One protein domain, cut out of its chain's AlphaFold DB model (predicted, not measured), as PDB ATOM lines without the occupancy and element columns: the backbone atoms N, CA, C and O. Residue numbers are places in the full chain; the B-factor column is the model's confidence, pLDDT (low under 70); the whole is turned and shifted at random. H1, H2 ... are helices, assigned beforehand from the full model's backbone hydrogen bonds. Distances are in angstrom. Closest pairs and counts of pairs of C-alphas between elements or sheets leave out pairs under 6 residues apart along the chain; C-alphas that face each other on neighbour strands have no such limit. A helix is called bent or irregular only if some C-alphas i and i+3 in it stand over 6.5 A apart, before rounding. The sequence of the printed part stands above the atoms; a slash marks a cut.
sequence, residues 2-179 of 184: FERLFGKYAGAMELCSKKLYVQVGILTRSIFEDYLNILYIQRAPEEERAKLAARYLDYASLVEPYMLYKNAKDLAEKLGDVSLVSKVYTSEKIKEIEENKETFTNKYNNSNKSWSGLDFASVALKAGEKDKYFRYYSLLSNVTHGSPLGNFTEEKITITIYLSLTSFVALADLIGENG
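Overview. This is residues 2 to 179 of the 184 residues of an uncharacterized protein of Gracilibacillus sp. TD8 (UniProt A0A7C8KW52). The long, kinked helix H3, with H4, H5 and H6 folded back beside it, makes one arm of a V; a four-helix bundle round H2, with H7 beside it, makes the other. The arms meet where H2 turns into H3. The printed part has 178 residues with nine named helices, H1 to H9 in order, and no named strand: all helix, compact, radius of gyration of the C-alphas 17.6 A, spans 49 by 48 by 30 A.

Along the chain. H3, residues 46 to 79, is 47.5 A long, from C-alpha 46 at (23.348, 50.486, 29.095), with a kink of 30 degrees near residue 59; it is irregular, but only just: C-alphas 47 and 50 are 7.0 A apart. H4 is residues 83 to 86, H5 91 to 99, H6 101 to 108 and H7 120 to 126. H1, residues 2 to 17, is 22.8 A long; H2, 21 to 42, 31.4 A; H8, 130 to 144, 20.7 A; H9, 154 to 177, 34.3 A, ending at C-alpha 177 (33.505, 40.213, 38.347).

Arrangement. H3 touches H5 at a steep tilt of 64 degrees, closest C-alphas Tyr 66 and Ile 97, 5.8 A. Residues 49 to 53 of H3 alone touch H2, a hairpin, closest C-alphas Ile 41 and Arg 49, 5.5 A. H2 is the hub, touching five helices. H1, H2, H8 and H9 form an up and down bundle, each running against the one before; H2 touches H9, closest C-alphas Thr 28 and Ser 164, 5.6 A. H3 is apart from H9. Every O i to N i+4 pair is within hydrogen-bond range in H1, H2 and H5 to H9, and 26 of 30 in H3; H4 is too short for such a pair.

Size, cuts and confidence. The C-alphas of Glu 47 and Leu 149, the farthest apart, are 51.9 A apart. The printed part has no cut; the link H6 to H7 is long. Confidence is under 70 for 33 residues, among them 107 to 113 and 142 to 157.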
ATOM      1  N   PHE A   2      24.043  36.867  46.254       67.44
ATOM      2  CA  PHE A   2      24.955  35.726  46.377       67.44
ATOM      3  C   PHE A   2      24.584  34.760  47.516       67.44
ATOM      4  O   PHE A   2      24.433  33.570  47.274       67.44
ATOM      5  N   GLU A   3      24.320  35.266  48.724       70.38
ATOM      6  CA  GLU A   3      23.909  34.433  49.871       70.38
ATOM      7  C   GLU A   3      22.645  33.612  49.587       70.38
ATOM      8  O   GLU A   3      22.573  32.427  49.903       70.38
ATOM      9  N   ARG A   4      21.660  34.218  48.910       73.50
ATOM     10  CA  ARG A   4      20.423  33.541  48.501       73.50
ATOM     11  C   ARG A   4      20.707  32.391  47.536       73.50
ATOM     12  O   ARG A   4      20.126  31.317  47.669       73.50
ATOM     13  N   LEU A   5      21.587  32.614  46.563       74.19
ATOM     14  CA  LEU A   5      21.996  31.597  45.595       74.19
ATOM     15  C   LEU A   5      22.771  30.468  46.269       74.19
ATOM     16  O   LEU A   5      22.482  29.300  46.018       74.19
ATOM     17  N   PHE A   6      23.703  30.812  47.156       79.25
ATOM     18  CA  PHE A   6      24.455  29.842  47.941       79.25
ATOM     19  C   PHE A   6      23.525  28.996  48.818       79.25
ATOM     20  O   PHE A   6      23.658  27.776  48.846       79.25
ATOM     21  N   GLY A   7      22.515  29.608  49.444       80.94
ATOM     22  CA  GLY A   7      21.480  28.894  50.193       80.94
ATOM     23  C   GLY A   7      20.677  27.915  49.329       80.94
ATOM     24  O   GLY A   7      20.494  26.763  49.720       80.94
ATOM     25  N   LYS A   8      20.252  28.325  48.122       83.94
ATOM     26  CA  LYS A   8      19.572  27.431  47.158       83.94
ATOM     27  C   LYS A   8      20.472  26.266  46.739       83.94
ATOM     28  O   LYS A   8      20.001  25.133  46.655       83.94
ATOM     29  N   TYR A   9      21.753  26.534  46.497       82.12
ATOM     30  CA  TYR A   9      22.738  25.522  46.127       82.12
ATOM     31  C   TYR A   9      22.990  24.516  47.259       82.12
ATOM     32  O   TYR A   9      22.847  23.311  47.051       82.12
ATOM     33  N   ALA A  10      23.281  24.996  48.469       82.56
ATOM     34  CA  ALA A  10      23.470  24.155  49.647       82.56
ATOM     35  C   ALA A  10      22.221  23.304  49.934       82.56
ATOM     36  O   ALA A  10      22.328  22.099  50.160       82.56
ATOM     37  N   GLY A  11      21.030  23.904  49.829       83.25
ATOM     38  CA  GLY A  11      19.760  23.191  49.943       83.25
ATOM     39  C   GLY A  11      19.590  22.104  48.880       83.25
ATOM     40  O   GLY A  11      19.166  20.997  49.201       83.25
ATOM     41  N   ALA A  12      19.964  22.369  47.626       82.88
ATOM     42  CA  ALA A  12      19.906  21.367  46.562       82.88
ATOM     43  C   ALA A  12      20.836  20.178  46.848       82.88
ATOM     44  O   ALA A  12      20.410  19.034  46.701       82.88
ATOM     45  N   MET A  13      22.065  20.428  47.308       80.12
ATOM     46  CA  MET A  13      23.019  19.372  47.673       80.12
ATOM     47  C   MET A  13      22.516  18.515  48.843       80.12
ATOM     48  O   MET A  13      22.589  17.286  48.788       80.12
ATOM     49  N   GLU A  14      21.935  19.144  49.863       84.12
ATOM     50  CA  GLU A  14      21.334  18.444  51.004       84.12
ATOM     51  C   GLU A  14      20.119  17.596  50.591       84.12
ATOM     52  O   GLU A  14      19.926  16.479  51.065       84.12
ATOM     53  N   LEU A  15      19.290  18.081  49.666       81.88
ATOM     54  CA  LEU A  15      18.168  17.299  49.141       81.88
ATOM     55  C   LEU A  15      18.637  16.138  48.253       81.88
ATOM     56  O   LEU A  15      18.007  15.076  48.254       81.88
ATOM     57  N   CYS A  16      19.752  16.304  47.535       77.69
ATOM     58  CA  CYS A  16      20.373  15.226  46.764       77.69
ATOM     59  C   CYS A  16      20.840  14.087  47.673       77.69
ATOM     60  O   CYS A  16      20.561  12.928  47.370       77.69
ATOM     61  N   SER A  17      21.489  14.396  48.803       79.69
ATOM     62  CA  SER A  17      21.951  13.376  49.761       79.69
ATOM     63  C   SER A  17      20.789  12.546  50.330       79.69
ATOM     64  O   SER A  17      20.941  11.358  50.613       79.69
ATOM     65  N   LYS A  18      19.595  13.149  50.404       81.56
ATOM     66  CA  LYS A  18      18.339  12.523  50.847       81.56
ATOM     67  C   LYS A  18      17.527  11.876  49.724       81.56
ATOM     68  O   LYS A  18      16.430  11.387  49.984       81.56
ATOM     69  N   LYS A  19      18.039  11.859  48.489       78.12
ATOM     70  CA  LYS A  19      17.360  11.317  47.296       78.12
ATOM     71  C   LYS A  19      16.010  11.990  46.991       78.12
ATOM     72  O   LYS A  19      15.126  11.387  46.387       78.12
ATOM     73  N   LEU A  20      15.846  13.256  47.380       79.44
ATOM     74  CA  LEU A  20      14.637  14.059  47.154       79.44
ATOM     75  C   LEU A  20      14.702  14.779  45.796       79.44
ATOM     76  O   LEU A  20      14.689  16.006  45.706       79.44
ATOM     77  N   TYR A  21      14.817  14.001  44.718       75.44
ATOM     78  CA  TYR A  21      15.198  14.505  43.392       75.44
ATOM     79  C   TYR A  21      14.192  15.474  42.758       75.44
ATOM     80  O   TYR A  21      14.589  16.381  42.029       75.44
ATOM     81  N   VAL A  22      12.900  15.343  43.065       75.25
ATOM     82  CA  VAL A  22      11.879  16.290  42.586       75.25
ATOM     83  C   VAL A  22      12.108  17.675  43.199       75.25
ATOM     84  O   VAL A  22      12.082  18.684  42.496       75.25
ATOM     85  N   GLN A  23      12.399  17.730  44.500       81.44
ATOM     86  CA  GLN A  23      12.691  18.971  45.216       81.44
ATOM     87  C   GLN A  23      14.031  19.569  44.771       81.44
ATOM     88  O   GLN A  23      14.135  20.785  44.609       81.44
ATOM     89  N   VAL A  24      15.027  18.724  44.482       78.88
ATOM     90  CA  VAL A  24      16.276  19.146  43.824       78.88
ATOM     91  C   VAL A  24      15.973  19.808  42.481       78.88
ATOM     92  O   VAL A  24      16.478  20.898  42.217       78.88
ATOM     93  N   GLY A  25      15.116  19.208  41.649       77.94
ATOM     94  CA  GLY A  25      14.674  19.782  40.373       77.94
ATOM     95  C   GLY A  25      14.082  21.190  40.527       77.94
ATOM     96  O   GLY A  25      14.409  22.107  39.774       77.94
ATOM     97  N   ILE A  26      13.261  21.404  41.554       80.50
ATOM     98  CA  ILE A  26      12.664  22.718  41.837       80.50
ATOM     99  C   ILE A  26      13.736  23.756  42.204       80.50
ATOM    100  O   ILE A  26      13.752  24.849  41.633       80.50
ATOM    101  N   LEU A  27      14.653  23.434  43.124       81.38
ATOM    102  CA  LEU A  27      15.701  24.378  43.538       81.38
ATOM    103  C   LEU A  27      16.677  24.688  42.408       81.38
ATOM    104  O   LEU A  27      17.029  25.845  42.180       81.38
ATOM    105  N   THR A  28      17.082  23.662  41.671       83.38
ATOM    106  CA  THR A  28      17.984  23.810  40.534       83.38
ATOM    107  C   THR A  28      17.368  24.674  39.434       83.38
ATOM    108  O   THR A  28      18.049  25.545  38.892       83.38
ATOM    109  N   ARG A  29      16.068  24.514  39.137       84.75
ATOM    110  CA  ARG A  29      15.328  25.419  38.240       84.75
ATOM    111  C   ARG A  29      15.409  26.865  38.709       84.75
ATOM    112  O   ARG A  29      15.679  27.740  37.896       84.75
ATOM    113  N   SER A  30      15.206  27.107  40.001       84.88
ATOM    114  CA  SER A  30      15.271  28.459  40.560       84.88
ATOM    115  C   SER A  30      16.663  29.091  40.403       84.88
ATOM    116  O   SER A  30      16.762  30.272  40.084       84.88
ATOM    117  N   ILE A  31      17.739  28.308  40.556       86.12
ATOM    118  CA  ILE A  31      19.119  28.761  40.287       86.12
ATOM    119  C   ILE A  31      19.289  29.129  38.806       86.12
ATOM    120  O   ILE A  31      19.866  30.169  38.486       86.12
ATOM    121  N   PHE A  32      18.774  28.301  37.896       87.00
ATOM    122  CA  PHE A  32      18.854  28.557  36.458       87.00
ATOM    123  C   PHE A  32      18.060  29.804  36.031       87.00
ATOM    124  O   PHE A  32      18.543  30.602  35.229       87.00
ATOM    125  N   GLU A  33      16.865  30.007  36.588       86.81
ATOM    126  CA  GLU A  33      16.055  31.206  36.348       86.81
ATOM    127  C   GLU A  33      16.756  32.474  36.870       86.81
ATOM    128  O   GLU A  33      16.784  33.481  36.162       86.81
ATOM    129  N   ASP A  34      17.390  32.428  38.048       86.38
ATOM    130  CA  ASP A  34      18.199  33.542  38.567       86.38
ATOM    131  C   ASP A  34      19.399  33.857  37.653       86.38
ATOM    132  O   ASP A  34      19.662  35.026  37.364       86.38
ATOM    133  N   TYR A  35      20.075  32.830  37.126       87.50
ATOM    134  CA  TYR A  35      21.144  32.990  36.133       87.50
ATOM    135  C   TYR A  35      20.661  33.715  34.868       87.50
ATOM    136  O   TYR A  35      21.290  34.679  34.425       87.50
ATOM    137  N   LEU A  36      19.519  33.306  34.309       89.56
ATOM    138  CA  LEU A  36      18.941  33.956  33.130       89.56
ATOM    139  C   LEU A  36      18.513  35.401  33.408       89.56
ATOM    140  O   LEU A  36      18.711  36.262  32.553       89.56
ATOM    141  N   ASN A  37      17.950  35.676  34.587       88.88
ATOM    142  CA  ASN A  37      17.552  37.026  34.985       88.88
ATOM    143  C   ASN A  37      18.761  37.971  35.044       88.88
ATOM    144  O   ASN A  37      18.704  39.075  34.505       88.88
ATOM    145  N   ILE A  38      19.867  37.526  35.647       88.00
ATOM    146  CA  ILE A  38      21.097  38.323  35.749       88.00
ATOM    147  C   ILE A  38      21.720  38.547  34.371       88.00
ATOM    148  O   ILE A  38      22.045  39.685  34.033       88.00
ATOM    149  N   LEU A  39      21.811  37.508  33.534       90.75
ATOM    150  CA  LEU A  39      22.303  37.667  32.163       90.75
ATOM    151  C   LEU A  39      21.433  38.606  31.332       90.75
ATOM    152  O   LEU A  39      21.965  39.402  30.561       90.75
ATOM    153  N   TYR A  40      20.110  38.531  31.483       92.19
ATOM    154  CA  TYR A  40      19.193  39.437  30.803       92.19
ATOM    155  C   TYR A  40      19.468  40.897  31.178       92.19
ATOM    156  O   TYR A  40      19.544  41.744  30.292       92.19
ATOM    157  N   ILE A  41      19.683  41.185  32.465       91.31
ATOM    158  CA  ILE A  41      20.044  42.530  32.938       91.31
ATOM    159  C   ILE A  41      21.398  42.955  32.363       91.31
ATOM    160  O   ILE A  41      21.519  44.048  31.818       91.31
ATOM    161  N   GLN A  42      22.420  42.103  32.452       88.69
ATOM    162  CA  GLN A  42      23.773  42.441  32.003       88.69
ATOM    163  C   GLN A  42      23.860  42.687  30.496       88.69
ATOM    164  O   GLN A  42      24.537  43.620  30.065       88.69
ATOM    165  N   ARG A  43      23.163  41.874  29.697       91.19
ATOM    166  CA  ARG A  43      23.142  41.984  28.231       91.19
ATOM    167  C   ARG A  43      22.164  43.049  27.721       91.19
ATOM    168  O   ARG A  43      22.109  43.277  26.515       91.19
ATOM    169  N   ALA A  44      21.401  43.701  28.601       90.81
ATOM    170  CA  ALA A  44      20.550  44.823  28.221       90.81
ATOM    171  C   ALA A  44      21.382  46.050  27.790       90.81
ATOM    172  O   ALA A  44      22.525  46.205  28.252       90.81
ATOM    173  N   PRO A  45      20.805  46.941  26.954       92.38
ATOM    174  CA  PRO A  45      21.386  48.249  26.664       92.38
ATOM    175  C   PRO A  45      21.739  49.004  27.951       92.38
ATOM    176  O   PRO A  45      21.066  48.854  28.976       92.38
ATOM    177  N   GLU A  46      22.802  49.805  27.914       86.88
ATOM    178  CA  GLU A  46      23.348  50.486  29.095       86.88
ATOM    179  C   GLU A  46      22.294  51.367  29.785       86.88
ATOM    180  O   GLU A  46      22.124  51.320  31.005       86.88
ATOM    181  N   GLU A  47      21.497  52.075  28.988       88.12
ATOM    182  CA  GLU A  47      20.411  52.953  29.412       88.12
ATOM    183  C   GLU A  47      19.222  52.222  30.070       88.12
ATOM    184  O   GLU A  47      18.417  52.836  30.785       88.12
ATOM    185  N   GLU A  48      19.102  50.907  29.856       89.12
ATOM    186  CA  GLU A  48      18.056  50.057  30.436       89.12
ATOM    187  C   GLU A  48      18.557  49.212  31.611       89.12
ATOM    188  O   GLU A  48      17.771  48.879  32.504       89.12
ATOM    189  N   ARG A  49      19.857  48.899  31.658       88.75
ATOM    190  CA  ARG A  49      20.464  47.993  32.644       88.75
ATOM    191  C   ARG A  49      20.152  48.394  34.083       88.75
ATOM    192  O   ARG A  49      19.692  47.559  34.858       88.75
ATOM    193  N   ALA A  50      20.334  49.668  34.433       86.56
ATOM    194  CA  ALA A  50      20.064  50.163  35.787       86.56
ATOM    195  C   ALA A  50      18.575  50.048  36.165       86.56
ATOM    196  O   ALA A  50      18.237  49.660  37.284       86.56
ATOM    197  N   LYS A  51      17.671  50.322  35.214       87.69
ATOM    198  CA  LYS A  51      16.219  50.202  35.422       87.69
ATOM    199  C   LYS A  51      15.808  48.744  35.615       87.69
ATOM    200  O   LYS A  51      14.996  48.448  36.487       87.69
ATOM    201  N   LEU A  52      16.359  47.832  34.815       87.44
ATOM    202  CA  LEU A  52      16.095  46.398  34.931       87.44
ATOM    203  C   LEU A  52      16.661  45.823  36.231       87.44
ATOM    204  O   LEU A  52      15.961  45.065  36.899       87.44
ATOM    205  N   ALA A  53      17.868  46.232  36.627       87.75
ATOM    206  CA  ALA A  53      18.465  45.856  37.905       87.75
ATOM    207  C   ALA A  53      17.595  46.312  39.084       87.75
ATOM    208  O   ALA A  53      17.237  45.491  39.924       87.75
ATOM    209  N   ALA A  54      17.171  47.581  39.104       83.88
ATOM    210  CA  ALA A  54      16.288  48.107  40.144       83.88
ATOM    211  C   ALA A  54      14.947  47.355  40.199       83.88
ATOM    212  O   ALA A  54      14.501  46.957  41.272       83.88
ATOM    213  N   ARG A  55      14.329  47.076  39.042       85.19
ATOM    214  CA  ARG A  55      13.082  46.293  38.971       85.19
ATOM    215  C   ARG A  55      13.248  44.867  39.488       85.19
ATOM    216  O   ARG A  55      12.348  44.362  40.159       85.19
ATOM    217  N   TYR A  56      14.358  44.211  39.160       86.06
ATOM    218  CA  TYR A  56      14.641  42.860  39.638       86.06
ATOM    219  C   TYR A  56      14.921  42.841  41.140       86.06
ATOM    220  O   TYR A  56      14.421  41.958  41.829       86.06
ATOM    221  N   LEU A  57      15.655  43.828  41.664       83.25
ATOM    222  CA  LEU A  57      15.893  43.970  43.100       83.25
ATOM    223  C   LEU A  57      14.589  44.202  43.863       83.25
ATOM    224  O   LEU A  57      14.345  43.504  44.845       83.25
ATOM    225  N   ASP A  58      13.722  45.093  43.378       79.88
ATOM    226  CA  ASP A  58      12.374  45.288  43.921       79.88
ATOM    227  C   ASP A  58      11.599  43.962  43.931       79.88
ATOM    228  O   ASP A  58      11.025  43.572  44.943       79.88
ATOM    229  N   TYR A  59      11.607  43.216  42.825       81.81
ATOM    230  CA  TYR A  59      10.942  41.917  42.770       81.81
ATOM    231  C   TYR A  59      11.516  40.914  43.783       81.81
ATOM    232  O   TYR A  59      10.762  40.308  44.540       81.81
ATOM    233  N   ALA A  60      12.838  40.756  43.816       81.00
ATOM    234  CA  ALA A  60      13.542  39.766  44.625       81.00
ATOM    235  C   ALA A  60      13.468  40.040  46.136       81.00
ATOM    236  O   ALA A  60      13.461  39.100  46.930       81.00
ATOM    237  N   SER A  61      13.453  41.313  46.536       78.62
ATOM    238  CA  SER A  61      13.455  41.728  47.945       78.62
ATOM    239  C   SER A  61      12.053  41.913  48.518       78.62
ATOM    240  O   SER A  61      11.844  41.659  49.702       78.62
ATOM    241  N   LEU A  62      11.091  42.315  47.684       75.94
ATOM    242  CA  LEU A  62       9.748  42.683  48.126       75.94
ATOM    243  C   LEU A  62       8.711  41.656  47.653       75.94
ATOM    244  O   LEU A  62       8.018  41.033  48.453       75.94
ATOM    245  N   VAL A  63       8.621  41.432  46.344       76.31
ATOM    246  CA  VAL A  63       7.493  40.702  45.742       76.31
ATOM    247  C   VAL A  63       7.602  39.190  45.920       76.31
ATOM    248  O   VAL A  63       6.631  38.543  46.312       76.31
ATOM    249  N   GLU A  64       8.762  38.610  45.622       79.75
ATOM    250  CA  GLU A  64       9.001  37.169  45.724       79.75
ATOM    251  C   GLU A  64       8.762  36.653  47.160       79.75
ATOM    252  O   GLU A  64       7.982  35.708  47.306       79.75
ATOM    253  N   PRO A  65       9.293  37.287  48.230       80.62
ATOM    254  CA  PRO A  65       8.998  36.878  49.606       80.62
ATOM    255  C   PRO A  65       7.508  36.915  49.954       80.62
ATOM    256  O   PRO A  65       7.004  35.978  50.570       80.62
ATOM    257  N   TYR A  66       6.779  37.949  49.526       82.25
ATOM    258  CA  TYR A  66       5.340  38.040  49.773       82.25
ATOM    259  C   TYR A  66       4.545  36.950  49.057       82.25
ATOM    260  O   TYR A  66       3.652  36.344  49.647       82.25
ATOM    261  N   MET A  67       4.875  36.670  47.795       79.62
ATOM    262  CA  MET A  67       4.220  35.609  47.029       79.62
ATOM    263  C   MET A  67       4.461  34.236  47.657       79.62
ATOM    264  O   MET A  67       3.536  33.430  47.755       79.62
ATOM    265  N   LEU A  68       5.683  33.976  48.122       80.62
ATOM    266  CA  LEU A  68       6.023  32.744  48.830       80.62
ATOM    267  C   LEU A  68       5.301  32.643  50.179       80.62
ATOM    268  O   LEU A  68       4.735  31.593  50.472       80.62
ATOM    269  N   TYR A  69       5.250  33.729  50.956       84.88
ATOM    270  CA  TYR A  69       4.473  33.803  52.195       84.88
ATOM    271  C   TYR A  69       2.991  33.506  51.953       84.88
ATOM    272  O   TYR A  69       2.421  32.639  52.614       84.88
ATOM    273  N   LYS A  70       2.376  34.163  50.962       83.94
ATOM    274  CA  LYS A  70       0.975  33.940  50.595       83.94
ATOM    275  C   LYS A  70       0.726  32.485  50.196       83.94
ATOM    276  O   LYS A  70      -0.194  31.869  50.715       83.94
ATOM    277  N   ASN A  71       1.571  31.910  49.339       82.25
ATOM    278  CA  ASN A  71       1.442  30.511  48.926       82.25
ATOM    279  C   ASN A  71       1.602  29.539  50.108       82.25
ATOM    280  O   ASN A  71       0.869  28.555  50.192       82.25
ATOM    281  N   ALA A  72       2.542  29.809  51.019       82.81
ATOM    282  CA  ALA A  72       2.735  29.014  52.228       82.81
ATOM    283  C   ALA A  72       1.516  29.101  53.156       82.81
ATOM    284  O   ALA A  72       1.095  28.081  53.695       82.81
ATOM    285  N   LYS A  73       0.920  30.290  53.295       84.38
ATOM    286  CA  LYS A  73      -0.304  30.514  54.069       84.38
ATOM    287  C   LYS A  73      -1.511  29.803  53.455       84.38
ATOM    288  O   LYS A  73      -2.169  29.040  54.151       84.38
ATOM    289  N   ASP A  74      -1.743  29.964  52.153       84.12
ATOM    290  CA  ASP A  74      -2.834  29.289  51.437       84.12
ATOM    291  C   ASP A  74      -2.699  27.755  51.533       84.12
ATOM    292  O   ASP A  74      -3.692  27.030  51.633       84.12
ATOM    293  N   LEU A  75      -1.467  27.231  51.500       82.75
ATOM    294  CA  LEU A  75      -1.193  25.806  51.693       82.75
ATOM    295  C   LEU A  75      -1.435  25.368  53.142       82.75
ATOM    296  O   LEU A  75      -2.063  24.335  53.362       82.75
ATOM    297  N   ALA A  76      -0.964  26.145  54.116       86.75
ATOM    298  CA  ALA A  76      -1.185  25.901  55.538       86.75
ATOM    299  C   ALA A  76      -2.683  25.829  55.868       86.75
ATOM    300  O   ALA A  76      -3.118  24.901  56.545       86.75
ATOM    301  N   GLU A  77      -3.480  26.755  55.327       88.12
ATOM    302  CA  GLU A  77      -4.938  26.782  55.474       88.12
ATOM    303  C   GLU A  77      -5.591  25.533  54.865       88.12
ATOM    304  O   GLU A  77      -6.414  24.893  55.517       88.12
ATOM    305  N   LYS A  78      -5.181  25.123  53.657       89.69
ATOM    306  CA  LYS A  78      -5.683  23.895  53.008       89.69
ATOM    307  C   LYS A  78      -5.347  22.620  53.781       89.69
ATOM    308  O   LYS A  78      -6.119  21.667  53.735       89.69
ATOM    309  N   LEU A  79      -4.190  22.585  54.436       89.19
ATOM    310  CA  LEU A  79      -3.719  21.434  55.207       89.19
ATOM    311  C   LEU A  79      -4.175  21.462  56.674       89.19
ATOM    312  O   LEU A  79      -4.017  20.461  57.368       89.19
ATOM    313  N   GLY A  80      -4.711  22.587  57.156       89.00
ATOM    314  CA  GLY A  80      -5.023  22.792  58.571       89.00
ATOM    315  C   GLY A  80      -3.789  22.891  59.482       89.00
ATOM    316  O   GLY A  80      -3.929  22.752  60.694       89.00
ATOM    317  N   ASP A  81      -2.591  23.130  58.933       88.56
ATOM    318  CA  ASP A  81      -1.334  23.257  59.690       88.56
ATOM    319  C   ASP A  81      -0.769  24.680  59.589       88.56
ATOM    320  O   ASP A  81       0.101  24.980  58.769       88.56
ATOM    321  N   VAL A  82      -1.229  25.564  60.475       79.38
ATOM    322  CA  VAL A  82      -0.754  26.956  60.560       79.38
ATOM    323  C   VAL A  82       0.724  27.077  60.962       79.38
ATOM    324  O   VAL A  82       1.338  28.114  60.710       79.38
ATOM    325  N   SER A  83       1.331  26.022  61.526       80.81
ATOM    326  CA  SER A  83       2.763  26.015  61.868       80.81
ATOM    327  C   SER A  83       3.666  25.961  60.633       80.81
ATOM    328  O   SER A  83       4.866  26.215  60.718       80.81
ATOM    329  N   LEU A  84       3.110  25.640  59.465       79.88
ATOM    330  CA  LEU A  84       3.865  25.531  58.223       79.88
ATOM    331  C   LEU A  84       4.470  26.876  57.793       79.88
ATOM    332  O   LEU A  84       5.576  26.907  57.263       79.88
ATOM    333  N   VAL A  85       3.794  27.988  58.089       81.62
ATOM    334  CA  VAL A  85       4.276  29.340  57.771       81.62
ATOM    335  C   VAL A  85       5.461  29.730  58.661       81.62
ATOM    336  O   VAL A  85       6.465  30.238  58.163       81.62
ATOM    337  N   SER A  86       5.391  29.425  59.961       80.44
ATOM    338  CA  SER A  86       6.458  29.730  60.927       80.44
ATOM    339  C   SER A  86       7.684  28.817  60.809       80.44
ATOM    340  O   SER A  86       8.750  29.153  61.316       80.44
ATOM    341  N   LYS A  87       7.570  27.683  60.101       78.50
ATOM    342  CA  LYS A  87       8.718  26.846  59.699       78.50
ATOM    343  C   LYS A  87       9.528  27.455  58.550       78.50
ATOM    344  O   LYS A  87      10.675  27.065  58.356       78.50
ATOM    345  N   VAL A  88       8.932  28.363  57.773       73.25
ATOM    346  CA  VAL A  88       9.554  28.975  56.585       73.25
ATOM    347  C   VAL A  88      10.035  30.396  56.873       73.25
ATOM    348  O   VAL A  88      11.093  30.789  56.386       73.25
ATOM    349  N   TYR A  89       9.292  31.156  57.678       81.56
ATOM    350  CA  TYR A  89       9.611  32.544  58.006       81.56
ATOM    351  C   TYR A  89       9.599  32.786  59.514       81.56
ATOM    352  O   TYR A  89       8.717  32.301  60.223       81.56
ATOM    353  N   THR A  90      10.555  33.586  59.994       84.75
ATOM    354  CA  THR A  90      10.525  34.089  61.373       84.75
ATOM    355  C   THR A  90       9.375  35.080  61.554       84.75
ATOM    356  O   THR A  90       8.894  35.677  60.585       84.75
ATOM    357  N   SER A  91       8.943  35.293  62.797       83.06
ATOM    358  CA  SER A  91       7.887  36.259  63.121       83.06
ATOM    359  C   SER A  91       8.229  37.679  62.659       83.06
ATOM    360  O   SER A  91       7.359  38.389  62.159       83.06
ATOM    361  N   GLU A  92       9.498  38.076  62.757       86.50
ATOM    362  CA  GLU A  92       9.994  39.373  62.291       86.50
ATOM    363  C   GLU A  92       9.869  39.491  60.774       86.50
ATOM    364  O   GLU A  92       9.397  40.510  60.273       86.50
ATOM    365  N   LYS A  93      10.225  38.430  60.037       84.44
ATOM    366  CA  LYS A  93      10.132  38.439  58.577       84.44
ATOM    367  C   LYS A  93       8.684  38.442  58.097       84.44
ATOM    368  O   LYS A  93       8.374  39.116  57.121       84.44
ATOM    369  N   ILE A  94       7.792  37.728  58.787       85.31
ATOM    370  CA  ILE A  94       6.349  37.773  58.513       85.31
ATOM    371  C   ILE A  94       5.830  39.200  58.699       85.31
ATOM    372  O   ILE A  94       5.154  39.711  57.813       85.31
ATOM    373  N   LYS A  95       6.194  39.861  59.803       86.88
ATOM    374  CA  LYS A  95       5.800  41.248  60.069       86.88
ATOM    375  C   LYS A  95       6.294  42.200  58.977       86.88
ATOM    376  O   LYS A  95       5.498  42.960  58.440       86.88
ATOM    377  N   GLU A  96       7.567  42.102  58.595       87.62
ATOM    378  CA  GLU A  96       8.148  42.897  57.505       87.62
ATOM    379  C   GLU A  96       7.392  42.686  56.181       87.62
ATOM    380  O   GLU A  96       7.102  43.639  55.456       87.62
ATOM    381  N   ILE A  97       7.044  41.437  55.859       85.62
ATOM    382  CA  ILE A  97       6.258  41.105  54.670       85.62
ATOM    383  C   ILE A  97       4.856  41.726  54.774       85.62
ATOM    384  O   ILE A  97       4.397  42.364  53.833       85.62
ATOM    385  N   GLU A  98       4.160  41.585  55.898       84.50
ATOM    386  CA  GLU A  98       2.804  42.120  56.046       84.50
ATOM    387  C   GLU A  98       2.753  43.657  56.023       84.50
ATOM    388  O   GLU A  98       1.836  44.216  55.421       84.50
ATOM    389  N   GLU A  99       3.755  44.341  56.579       88.06
ATOM    390  CA  GLU A  99       3.874  45.807  56.542       88.06
ATOM    391  C   GLU A  99       4.071  46.344  55.116       88.06
ATOM    392  O   GLU A  99       3.535  47.392  54.760       88.06
ATOM    393  N   ASN A 100       4.768  45.597  54.257       81.25
ATOM    394  CA  ASN A 100       5.017  45.982  52.865       81.25
ATOM    395  C   ASN A 100       3.899  45.545  51.890       81.25
ATOM    396  O   ASN A 100       4.004  45.748  50.674       81.25
ATOM    397  N   LYS A 101       2.795  44.975  52.401       76.75
ATOM    398  CA  LYS A 101       1.710  44.378  51.602       76.75
ATOM    399  C   LYS A 101       1.106  45.313  50.558       76.75
ATOM    400  O   LYS A 101       0.879  44.912  49.408       76.75
ATOM    401  N   GLU A 102       0.808  46.546  50.950       75.00
ATOM    402  CA  GLU A 102       0.202  47.536  50.055       75.00
ATOM    403  C   GLU A 102       1.171  47.963  48.954       75.00
ATOM    404  O   GLU A 102       0.775  48.089  47.794       75.00
ATOM    405  N   THR A 103       2.461  48.084  49.275       72.75
ATOM    406  CA  THR A 103       3.513  48.345  48.290       72.75
ATOM    407  C   THR A 103       3.585  47.227  47.250       72.75
ATOM    408  O   THR A 103       3.694  47.526  46.059       72.75
ATOM    409  N   PHE A 104       3.448  45.953  47.649       69.06
ATOM    410  CA  PHE A 104       3.415  44.834  46.695       69.06
ATOM    411  C   PHE A 104       2.191  44.895  45.786       69.06
ATOM    412  O   PHE A 104       2.305  44.767  44.566       69.06
ATOM    413  N   THR A 105       1.023  45.104  46.394       65.38
ATOM    414  CA  THR A 105      -0.270  45.121  45.707       65.38
ATOM    415  C   THR A 105      -0.288  46.245  44.672       65.38
ATOM    416  O   THR A 105      -0.600  46.007  43.511       65.38
ATOM    417  N   ASN A 106       0.164  47.444  45.035       70.00
ATOM    418  CA  ASN A 106       0.141  48.609  44.150       70.00
ATOM    419  C   ASN A 106       1.214  48.571  43.050       70.00
ATOM    420  O   ASN A 106       0.949  49.021  41.936       70.00
ATOM    421  N   LYS A 107       2.408  48.015  43.315       64.94
ATOM    422  CA  LYS A 107       3.471  47.911  42.296       64.94
ATOM    423  C   LYS A 107       3.208  46.813  41.257       64.94
ATOM    424  O   LYS A 107       3.664  46.957  40.126       64.94
ATOM    425  N   TYR A 108       2.503  45.734  41.614       62.91
ATOM    426  CA  TYR A 108       2.407  44.531  40.771       62.91
ATOM    427  C   TYR A 108       0.984  44.052  40.420       62.91
ATOM    428  O   TYR A 108       0.867  43.220  39.520       62.91
ATOM    429  N   ASN A 109      -0.105  44.597  40.993       54.81
ATOM    430  CA  ASN A 109      -1.478  44.211  40.591       54.81
ATOM    431  C   ASN A 109      -1.842  44.563  39.139       54.81
ATOM    432  O   ASN A 109      -2.847  44.067  38.638       54.81
ATOM    433  N   ASN A 110      -1.059  45.396  38.449       43.81
ATOM    434  CA  ASN A 110      -1.407  45.876  37.107       43.81
ATOM    435  C   ASN A 110      -0.814  45.072  35.945       43.81
ATOM    436  O   ASN A 110      -1.015  45.437  34.786       43.81
ATOM    437  N   SER A 111      -0.134  43.951  36.189       43.56
ATOM    438  CA  SER A 111       0.254  43.086  35.078       43.56
ATOM    439  C   SER A 111       0.372  41.628  35.486       43.56
ATOM    440  O   SER A 111       1.222  41.281  36.295       43.56
ATOM    441  N   ASN A 112      -0.367  40.759  34.791       46.38
ATOM    442  CA  ASN A 112      -0.118  39.315  34.647       46.38
ATOM    443  C   ASN A 112       1.262  38.992  34.020       46.38
ATOM    444  O   ASN A 112       1.429  37.988  33.332       46.38
ATOM    445  N   LYS A 113       2.249  39.873  34.169       50.66
ATOM    446  CA  LYS A 113       3.566  39.770  33.567       50.66
ATOM    447  C   LYS A 113       4.590  39.650  34.690       50.66
ATOM    448  O   LYS A 113       4.455  40.277  35.735       50.66
ATOM    449  N   SER A 114       5.593  38.813  34.461       72.56
ATOM    450  CA  SER A 114       6.776  38.667  35.312       72.56
ATOM    451  C   SER A 114       7.425  40.025  35.633       72.56
ATOM    452  O   SER A 114       7.136  41.034  34.987       72.56
ATOM    453  N   TRP A 115       8.372  40.054  36.576       81.88
ATOM    454  CA  TRP A 115       9.144  41.263  36.903       81.88
ATOM    455  C   TRP A 115       9.758  41.950  35.672       81.88
ATOM    456  O   TRP A 115       9.845  43.179  35.631       81.88
ATOM    457  N   SER A 116      10.131  41.170  34.651       83.75
ATOM    458  CA  SER A 116      10.716  41.644  33.394       83.75
ATOM    459  C   SER A 116       9.671  42.087  32.366       83.75
ATOM    460  O   SER A 116      10.011  42.759  31.397       83.75
ATOM    461  N   GLY A 117       8.396  41.751  32.563       82.00
ATOM    462  CA  GLY A 117       7.340  41.953  31.575       82.00
ATOM    463  C   GLY A 117       7.270  40.859  30.498       82.00
ATOM    464  O   GLY A 117       6.453  40.976  29.585       82.00
ATOM    465  N   LEU A 118       8.116  39.826  30.589       86.69
ATOM    466  CA  LEU A 118       8.335  38.793  29.571       86.69
ATOM    467  C   LEU A 118       8.150  37.383  30.148       86.69
ATOM    468  O   LEU A 118       8.470  37.131  31.308       86.69
ATOM    469  N   ASP A 119       7.699  36.426  29.341       87.19
ATOM    470  CA  ASP A 119       7.832  35.016  29.716       87.19
ATOM    471  C   ASP A 119       9.321  34.599  29.790       87.19
ATOM    472  O   ASP A 119      10.200  35.248  29.214       87.19
ATOM    473  N   PHE A 120       9.629  33.511  30.501       86.69
ATOM    474  CA  PHE A 120      11.019  33.081  30.700       86.69
ATOM    475  C   PHE A 120      11.727  32.629  29.413       86.69
ATOM    476  O   PHE A 120      12.948  32.755  29.334       86.69
ATOM    477  N   ALA A 121      11.006  32.150  28.394       88.94
ATOM    478  CA  ALA A 121      11.620  31.804  27.112       88.94
ATOM    479  C   ALA A 121      12.072  33.071  26.364       88.94
ATOM    480  O   ALA A 121      13.151  33.099  25.767       88.94
ATOM    481  N   SER A 122      11.287  34.145  26.456       91.75
ATOM    482  CA  SER A 122      11.623  35.480  25.962       91.75
ATOM    483  C   SER A 122      12.786  36.103  26.745       91.75
ATOM    484  O   SER A 122      13.681  36.686  26.132       91.75
ATOM    485  N   VAL A 123      12.835  35.927  28.073       92.00
ATOM    486  CA  VAL A 123      14.001  36.311  28.896       92.00
ATOM    487  C   VAL A 123      15.246  35.549  28.446       92.00
ATOM    488  O   VAL A 123      16.268  36.174  28.188       92.00
ATOM    489  N   ALA A 124      15.162  34.228  28.265       92.50
ATOM    490  CA  ALA A 124      16.283  33.412  27.800       92.50
ATOM    491  C   ALA A 124      16.774  33.826  26.406       92.50
ATOM    492  O   ALA A 124      17.977  33.865  26.162       92.50
ATOM    493  N   LEU A 125      15.860  34.176  25.496       94.56
ATOM    494  CA  LEU A 125      16.209  34.708  24.180       94.56
ATOM    495  C   LEU A 125      16.976  36.027  24.289       94.56
ATOM    496  O   LEU A 125      18.031  36.163  23.676       94.56
ATOM    497  N   LYS A 126      16.474  36.985  25.076       93.81
ATOM    498  CA  LYS A 126      17.141  38.278  25.295       93.81
ATOM    499  C   LYS A 126      18.472  38.125  26.030       93.81
ATOM    500  O   LYS A 126      19.414  38.853  25.746       93.81
ATOM    501  N   ALA A 127      18.562  37.138  26.912       91.88
ATOM    502  CA  ALA A 127      19.789  36.735  27.568       91.88
ATOM    503  C   ALA A 127      20.726  35.941  26.650       91.88
ATOM    504  O   ALA A 127      21.808  35.624  27.105       91.88
ATOM    505  N   GLY A 128      20.376  35.608  25.400       91.94
ATOM    506  CA  GLY A 128      21.221  34.834  24.475       91.94
ATOM    507  C   GLY A 128      21.426  33.360  24.857       91.94
ATOM    508  O   GLY A 128      22.396  32.751  24.429       91.94
ATOM    509  N   GLU A 129      20.526  32.786  25.657       91.50
ATOM    510  CA  GLU A 129      20.616  31.431  26.227       91.50
ATOM    511  C   GLU A 129      19.375  30.572  25.889       91.50
ATOM    512  O   GLU A 129      19.038  29.625  26.601       91.50
ATOM    513  N   LYS A 130      18.650  30.895  24.806       91.69
ATOM    514  CA  LYS A 130      17.395  30.216  24.419       91.69
ATOM    515  C   LYS A 130      17.554  28.697  24.276       91.69
ATOM    516  O   LYS A 130      16.729  27.942  24.789       91.69
ATOM    517  N   ASP A 131      18.618  28.240  23.624       88.06
ATOM    518  CA  ASP A 131      18.865  26.806  23.434       88.06
ATOM    519  C   ASP A 131      19.161  26.104  24.762       88.06
ATOM    520  O   ASP A 131      18.667  25.001  25.020       88.06
ATOM    521  N   LYS A 132      19.923  26.769  25.640       86.75
ATOM    522  CA  LYS A 132      20.213  26.289  26.993       86.75
ATOM    523  C   LYS A 132      18.933  26.191  27.817       86.75
ATOM    524  O   LYS A 132      18.734  25.181  28.484       86.75
ATOM    525  N   TYR A 133      18.035  27.169  27.703       89.44
ATOM    526  CA  TYR A 133      16.714  27.149  28.333       89.44
ATOM    527  C   TYR A 133      15.890  25.928  27.911       89.44
ATOM    528  O   TYR A 133      15.441  25.176  28.774       89.44
ATOM    529  N   PHE A 134      15.744  25.657  26.611       87.12
ATOM    530  CA  PHE A 134      14.961  24.498  26.163       87.12
ATOM    531  C   PHE A 134      15.566  23.165  26.603       87.12
ATOM    532  O   PHE A 134      14.836  22.284  27.059       87.12
ATOM    533  N   ARG A 135      16.894  23.021  26.518       83.69
ATOM    534  CA  ARG A 135      17.590  21.816  26.996       83.69
ATOM    535  C   ARG A 135      17.388  21.627  28.496       83.69
ATOM    536  O   ARG A 135      17.031  20.534  28.926       83.69
ATOM    537  N   TYR A 136      17.553  22.696  29.270       84.19
ATOM    538  CA  TYR A 136      17.380  22.673  30.716       84.19
ATOM    539  C   TYR A 136      15.958  22.265  31.113       84.19
ATOM    540  O   TYR A 136      15.784  21.336  31.895       84.19
ATOM    541  N   TYR A 137      14.930  22.902  30.548       82.81
ATOM    542  CA  TYR A 137      13.538  22.593  30.891       82.81
ATOM    543  C   TYR A 137      13.087  21.222  30.387       82.81
ATOM    544  O   TYR A 137      12.282  20.573  31.052       82.81
ATOM    545  N   SER A 138      13.618  20.746  29.257       80.69
ATOM    546  CA  SER A 138      13.381  19.372  28.803       80.69
ATOM    547  C   SER A 138      13.936  18.354  29.806       80.69
ATOM    548  O   SER A 138      13.229  17.429  30.203       80.69
ATOM    549  N   LEU A 139      15.170  18.558  30.279       77.00
ATOM    550  CA  LEU A 139      15.795  17.703  31.292       77.00
ATOM    551  C   LEU A 139      15.068  17.785  32.634       77.00
ATOM    552  O   LEU A 139      14.762  16.753  33.227       77.00
ATOM    553  N   LEU A 140      14.717  18.994  33.070       78.81
ATOM    554  CA  LEU A 140      13.972  19.207  34.302       78.81
ATOM    555  C   LEU A 140      12.613  18.507  34.268       78.81
ATOM    556  O   LEU A 140      12.283  17.810  35.218       78.81
ATOM    557  N   SER A 141      11.856  18.651  33.176       74.12
ATOM    558  CA  SER A 141      10.560  17.987  33.008       74.12
ATOM    559  C   SER A 141      10.688  16.470  33.159       74.12
ATOM    560  O   SER A 141       9.885  15.838  33.841       74.12
ATOM    561  N   ASN A 142      11.760  15.886  32.621       67.12
ATOM    562  CA  ASN A 142      12.039  14.460  32.778       67.12
ATOM    563  C   ASN A 142      12.364  14.063  34.227       67.12
ATOM    564  O   ASN A 142      12.055  12.942  34.620       67.12
ATOM    565  N   VAL A 143      12.968  14.954  35.022       66.62
ATOM    566  CA  VAL A 143      13.263  14.723  36.449       66.62
ATOM    567  C   VAL A 143      12.023  14.930  37.325       66.62
ATOM    568  O   VAL A 143      11.803  14.164  38.259       66.62
ATOM    569  N   THR A 144      11.193  15.936  37.039       66.00
ATOM    570  CA  THR A 144      10.050  16.319  37.888       66.00
ATOM    571  C   THR A 144       8.740  15.625  37.523       66.00
ATOM    572  O   THR A 144       7.865  15.511  38.378       66.00
ATOM    573  N   HIS A 145       8.587  15.169  36.278       63.41
ATOM    574  CA  HIS A 145       7.389  14.490  35.763       63.41
ATOM    575  C   HIS A 145       7.664  13.066  35.271       63.41
ATOM    576  O   HIS A 145       6.813  12.469  34.608       63.41
ATOM    577  N   GLY A 146       8.840  12.507  35.571       55.50
ATOM    578  CA  GLY A 146       9.120  11.111  35.257       55.50
ATOM    579  C   GLY A 146       8.071  10.190  35.890       55.50
ATOM    580  O   GLY A 146       7.659  10.386  37.033       55.50
ATOM    581  N   SER A 147       7.602   9.213  35.108       46.69
ATOM    582  CA  SER A 147       6.620   8.225  35.562       46.69
ATOM    583  C   SER A 147       7.105   7.545  36.849       46.69
ATOM    584  O   SER A 147       8.273   7.160  36.902       46.69
ATOM    585  N   PRO A 148       6.236   7.294  37.845       49.09
ATOM    586  CA  PRO A 148       6.588   6.478  39.010       49.09
ATOM    587  C   PRO A 148       7.013   5.040  38.643       49.09
ATOM    588  O   PRO A 148       7.569   4.340  39.482       49.09
ATOM    589  N   LEU A 149       6.778   4.604  37.397       43.69
ATOM    590  CA  LEU A 149       7.211   3.314  36.840       43.69
ATOM    591  C   LEU A 149       8.422   3.429  35.894       43.69
ATOM    592  O   LEU A 149       8.871   2.431  35.334       43.69
ATOM    593  N   GLY A 150       8.925   4.640  35.652       48.72
ATOM    594  CA  GLY A 150      10.078   4.877  34.794       48.72
ATOM    595  C   GLY A 150      11.368   4.759  35.593       48.72
ATOM    596  O   GLY A 150      11.554   5.476  36.571       48.72
ATOM    597  N   ASN A 151      12.280   3.890  35.156       49.06
ATOM    598  CA  ASN A 151      13.639   3.840  35.689       49.06
ATOM    599  C   ASN A 151      14.316   5.202  35.467       49.06
ATOM    600  O   ASN A 151      14.801   5.499  34.372       49.06
ATOM    601  N   PHE A 152      14.338   6.042  36.500       56.56
ATOM    602  CA  PHE A 152      15.236   7.185  36.549       56.56
ATOM    603  C   PHE A 152      16.654   6.628  36.553       56.56
ATOM    604  O   PHE A 152      17.082   5.997  37.518       56.56
ATOM    605  N   THR A 153      17.384   6.822  35.463       61.06
ATOM    606  CA  THR A 153      18.818   6.562  35.481       61.06
ATOM    607  C   THR A 153      19.458   7.689  36.282       61.06
ATOM    608  O   THR A 153      19.229   8.863  35.975       61.06
ATOM    609  N   GLU A 154      20.232   7.352  37.316       64.62
ATOM    610  CA  GLU A 154      20.986   8.321  38.132       64.62
ATOM    611  C   GLU A 154      21.712   9.347  37.247       64.62
ATOM    612  O   GLU A 154      21.674  10.541  37.516       64.62
ATOM    613  N   GLU A 155      22.212   8.900  36.096       67.88
ATOM    614  CA  GLU A 155      22.801   9.706  35.026       67.88
ATOM    615  C   GLU A 155      21.984  10.951  34.614       67.88
ATOM    616  O   GLU A 155      22.544  12.037  34.470       67.88
ATOM    617  N   LYS A 156      20.654  10.857  34.464       65.19
ATOM    618  CA  LYS A 156      19.812  12.004  34.053       65.19
ATOM    619  C   LYS A 156      19.660  13.040  35.165       65.19
ATOM    620  O   LYS A 156      19.601  14.245  34.898       65.19
ATOM    621  N   ILE A 157      19.613  12.567  36.408       66.19
ATOM    622  CA  ILE A 157      19.596  13.413  37.602       66.19
ATOM    623  C   ILE A 157      20.956  14.106  37.730       66.19
ATOM    624  O   ILE A 157      21.005  15.325  37.886       66.19
ATOM    625  N   THR A 158      22.050  13.365  37.542       70.19
ATOM    626  CA  THR A 158      23.418  13.891  37.538       70.19
ATOM    627  C   THR A 158      23.611  14.977  36.485       70.19
ATOM    628  O   THR A 158      24.155  16.027  36.811       70.19
ATOM    629  N   ILE A 159      23.129  14.789  35.252       69.62
ATOM    630  CA  ILE A 159      23.239  15.808  34.190       69.62
ATOM    631  C   ILE A 159      22.454  17.073  34.550       69.62
ATOM    632  O   ILE A 159      22.958  18.179  34.358       69.62
ATOM    633  N   THR A 160      21.239  16.931  35.088       69.00
ATOM    634  CA  THR A 160      20.436  18.086  35.522       69.00
ATOM    635  C   THR A 160      21.161  18.859  36.617       69.00
ATOM    636  O   THR A 160      21.365  20.061  36.474       69.00
ATOM    637  N   ILE A 161      21.641  18.165  37.654       70.31
ATOM    638  CA  ILE A 161      22.424  18.766  38.743       70.31
ATOM    639  C   ILE A 161      23.694  19.433  38.200       70.31
ATOM    640  O   ILE A 161      24.004  20.555  38.591       70.31
ATOM    641  N   TYR A 162      24.403  18.787  37.271       75.31
ATOM    642  CA  TYR A 162      25.615  19.319  36.650       75.31
ATOM    643  C   TYR A 162      25.351  20.617  35.878       75.31
ATOM    644  O   TYR A 162      26.063  21.602  36.059       75.31
ATOM    645  N   LEU A 163      24.302  20.673  35.054       70.12
ATOM    646  CA  LEU A 163      23.956  21.899  34.329       70.12
ATOM    647  C   LEU A 163      23.609  23.042  35.292       70.12
ATOM    648  O   LEU A 163      24.049  24.172  35.086       70.12
ATOM    649  N   SER A 164      22.903  22.757  36.382       71.00
ATOM    650  CA  SER A 164      22.582  23.756  37.407       71.00
ATOM    651  C   SER A 164      23.810  24.213  38.188       71.00
ATOM    652  O   SER A 164      23.936  25.401  38.465       71.00
ATOM    653  N   LEU A 165      24.737  23.298  38.482       73.12
ATOM    654  CA  LEU A 165      26.051  23.592  39.054       73.12
ATOM    655  C   LEU A 165      26.849  24.533  38.151       73.12
ATOM    656  O   LEU A 165      27.353  25.548  38.622       73.12
ATOM    657  N   THR A 166      26.916  24.250  36.848       78.12
ATOM    658  CA  THR A 166      27.615  25.135  35.904       78.12
ATOM    659  C   THR A 166      26.966  26.515  35.826       78.12
ATOM    660  O   THR A 166      27.671  27.517  35.759       78.12
ATOM    661  N   SER A 167      25.633  26.597  35.900       78.94
ATOM    662  CA  SER A 167      24.921  27.874  36.000       78.94
ATOM    663  C   SER A 167      25.189  28.595  37.320       78.94
ATOM    664  O   SER A 167      25.344  29.808  37.297       78.94
ATOM    665  N   PHE A 168      25.280  27.883  38.446       76.50
ATOM    666  CA  PHE A 168      25.635  28.465  39.742       76.50
ATOM    667  C   PHE A 168      27.050  29.051  39.733       76.50
ATOM    668  O   PHE A 168      27.224  30.193  40.144       76.50
ATOM    669  N   VAL A 169      28.038  28.307  39.222       78.56
ATOM    670  CA  VAL A 169      29.430  28.774  39.109       78.56
ATOM    671  C   VAL A 169      29.513  29.993  38.195       78.56
ATOM    672  O   VAL A 169      29.993  31.033  38.624       78.56
ATOM    673  N   ALA A 170      28.931  29.916  36.993       79.25
ATOM    674  CA  ALA A 170      28.906  31.055  36.077       79.25
ATOM    675  C   ALA A 170      28.238  32.285  36.708       79.25
ATOM    676  O   ALA A 170      28.649  33.414  36.471       79.25
ATOM    677  N   LEU A 171      27.206  32.082  37.525       75.00
ATOM    678  CA  LEU A 171      26.543  33.171  38.227       75.00
ATOM    679  C   LEU A 171      27.398  33.761  39.352       75.00
ATOM    680  O   LEU A 171      27.393  34.977  39.538       75.00
ATOM    681  N   ALA A 172      28.121  32.921  40.092       74.81
ATOM    682  CA  ALA A 172      29.073  33.357  41.106       74.81
ATOM    683  C   ALA A 172      30.188  34.206  40.482       74.81
ATOM    684  O   ALA A 172      30.478  35.283  41.001       74.81
ATOM    685  N   ASP A 173      30.721  33.778  39.336       78.56
ATOM    686  CA  ASP A 173      31.731  34.519  38.577       78.56
ATOM    687  C   ASP A 173      31.177  35.868  38.103       78.56
ATOM    688  O   ASP A 173      31.763  36.911  38.381       78.56
ATOM    689  N   LEU A 174      29.979  35.883  37.502       74.56
ATOM    690  CA  LEU A 174      29.323  37.123  37.071       74.56
ATOM    691  C   LEU A 174      29.090  38.103  38.229       74.56
ATOM    692  O   LEU A 174      29.221  39.312  38.042       74.56
ATOM    693  N   ILE A 175      28.734  37.615  39.418       69.19
ATOM    694  CA  ILE A 175      28.556  38.466  40.603       69.19
ATOM    695  C   ILE A 175      29.909  38.988  41.108       69.19
ATOM    696  O   ILE A 175      30.000  40.166  41.465       69.19
ATOM    697  N   GLY A 176      30.940  38.137  41.123       68.44
ATOM    698  CA  GLY A 176      32.293  38.475  41.567       68.44
ATOM    699  C   GLY A 176      32.989  39.494  40.662       68.44
ATOM    700  O   GLY A 176      33.537  40.475  41.158       68.44
ATOM    701  N   GLU A 177      32.900  39.320  39.344       63.31
ATOM    702  CA  GLU A 177      33.505  40.213  38.347       63.31
ATOM    703  C   GLU A 177      32.852  41.602  38.306       63.31
ATOM    704  O   GLU A 177      33.514  42.590  37.997       63.31
ATOM    705  N   ASN A 178      31.559  41.700  38.633       59.06
ATOM    706  CA  ASN A 178      30.799  42.950  38.524       59.06
ATOM    707  C   ASN A 178      30.645  43.711  39.851       59.06
ATOM    708  O   ASN A 178      29.892  44.683  39.903       59.06
ATOM    709  N   GLY A 179      31.295  43.278  40.938       50.94
ATOM    710  CA  GLY A 179      31.191  43.953  42.242       50.94
ATOM    711  C   GLY A 179      29.770  43.979  42.828       50.94
ATOM    712  O   GLY A 179      29.498  44.705  43.780       50.94
TER     713      GLY A 179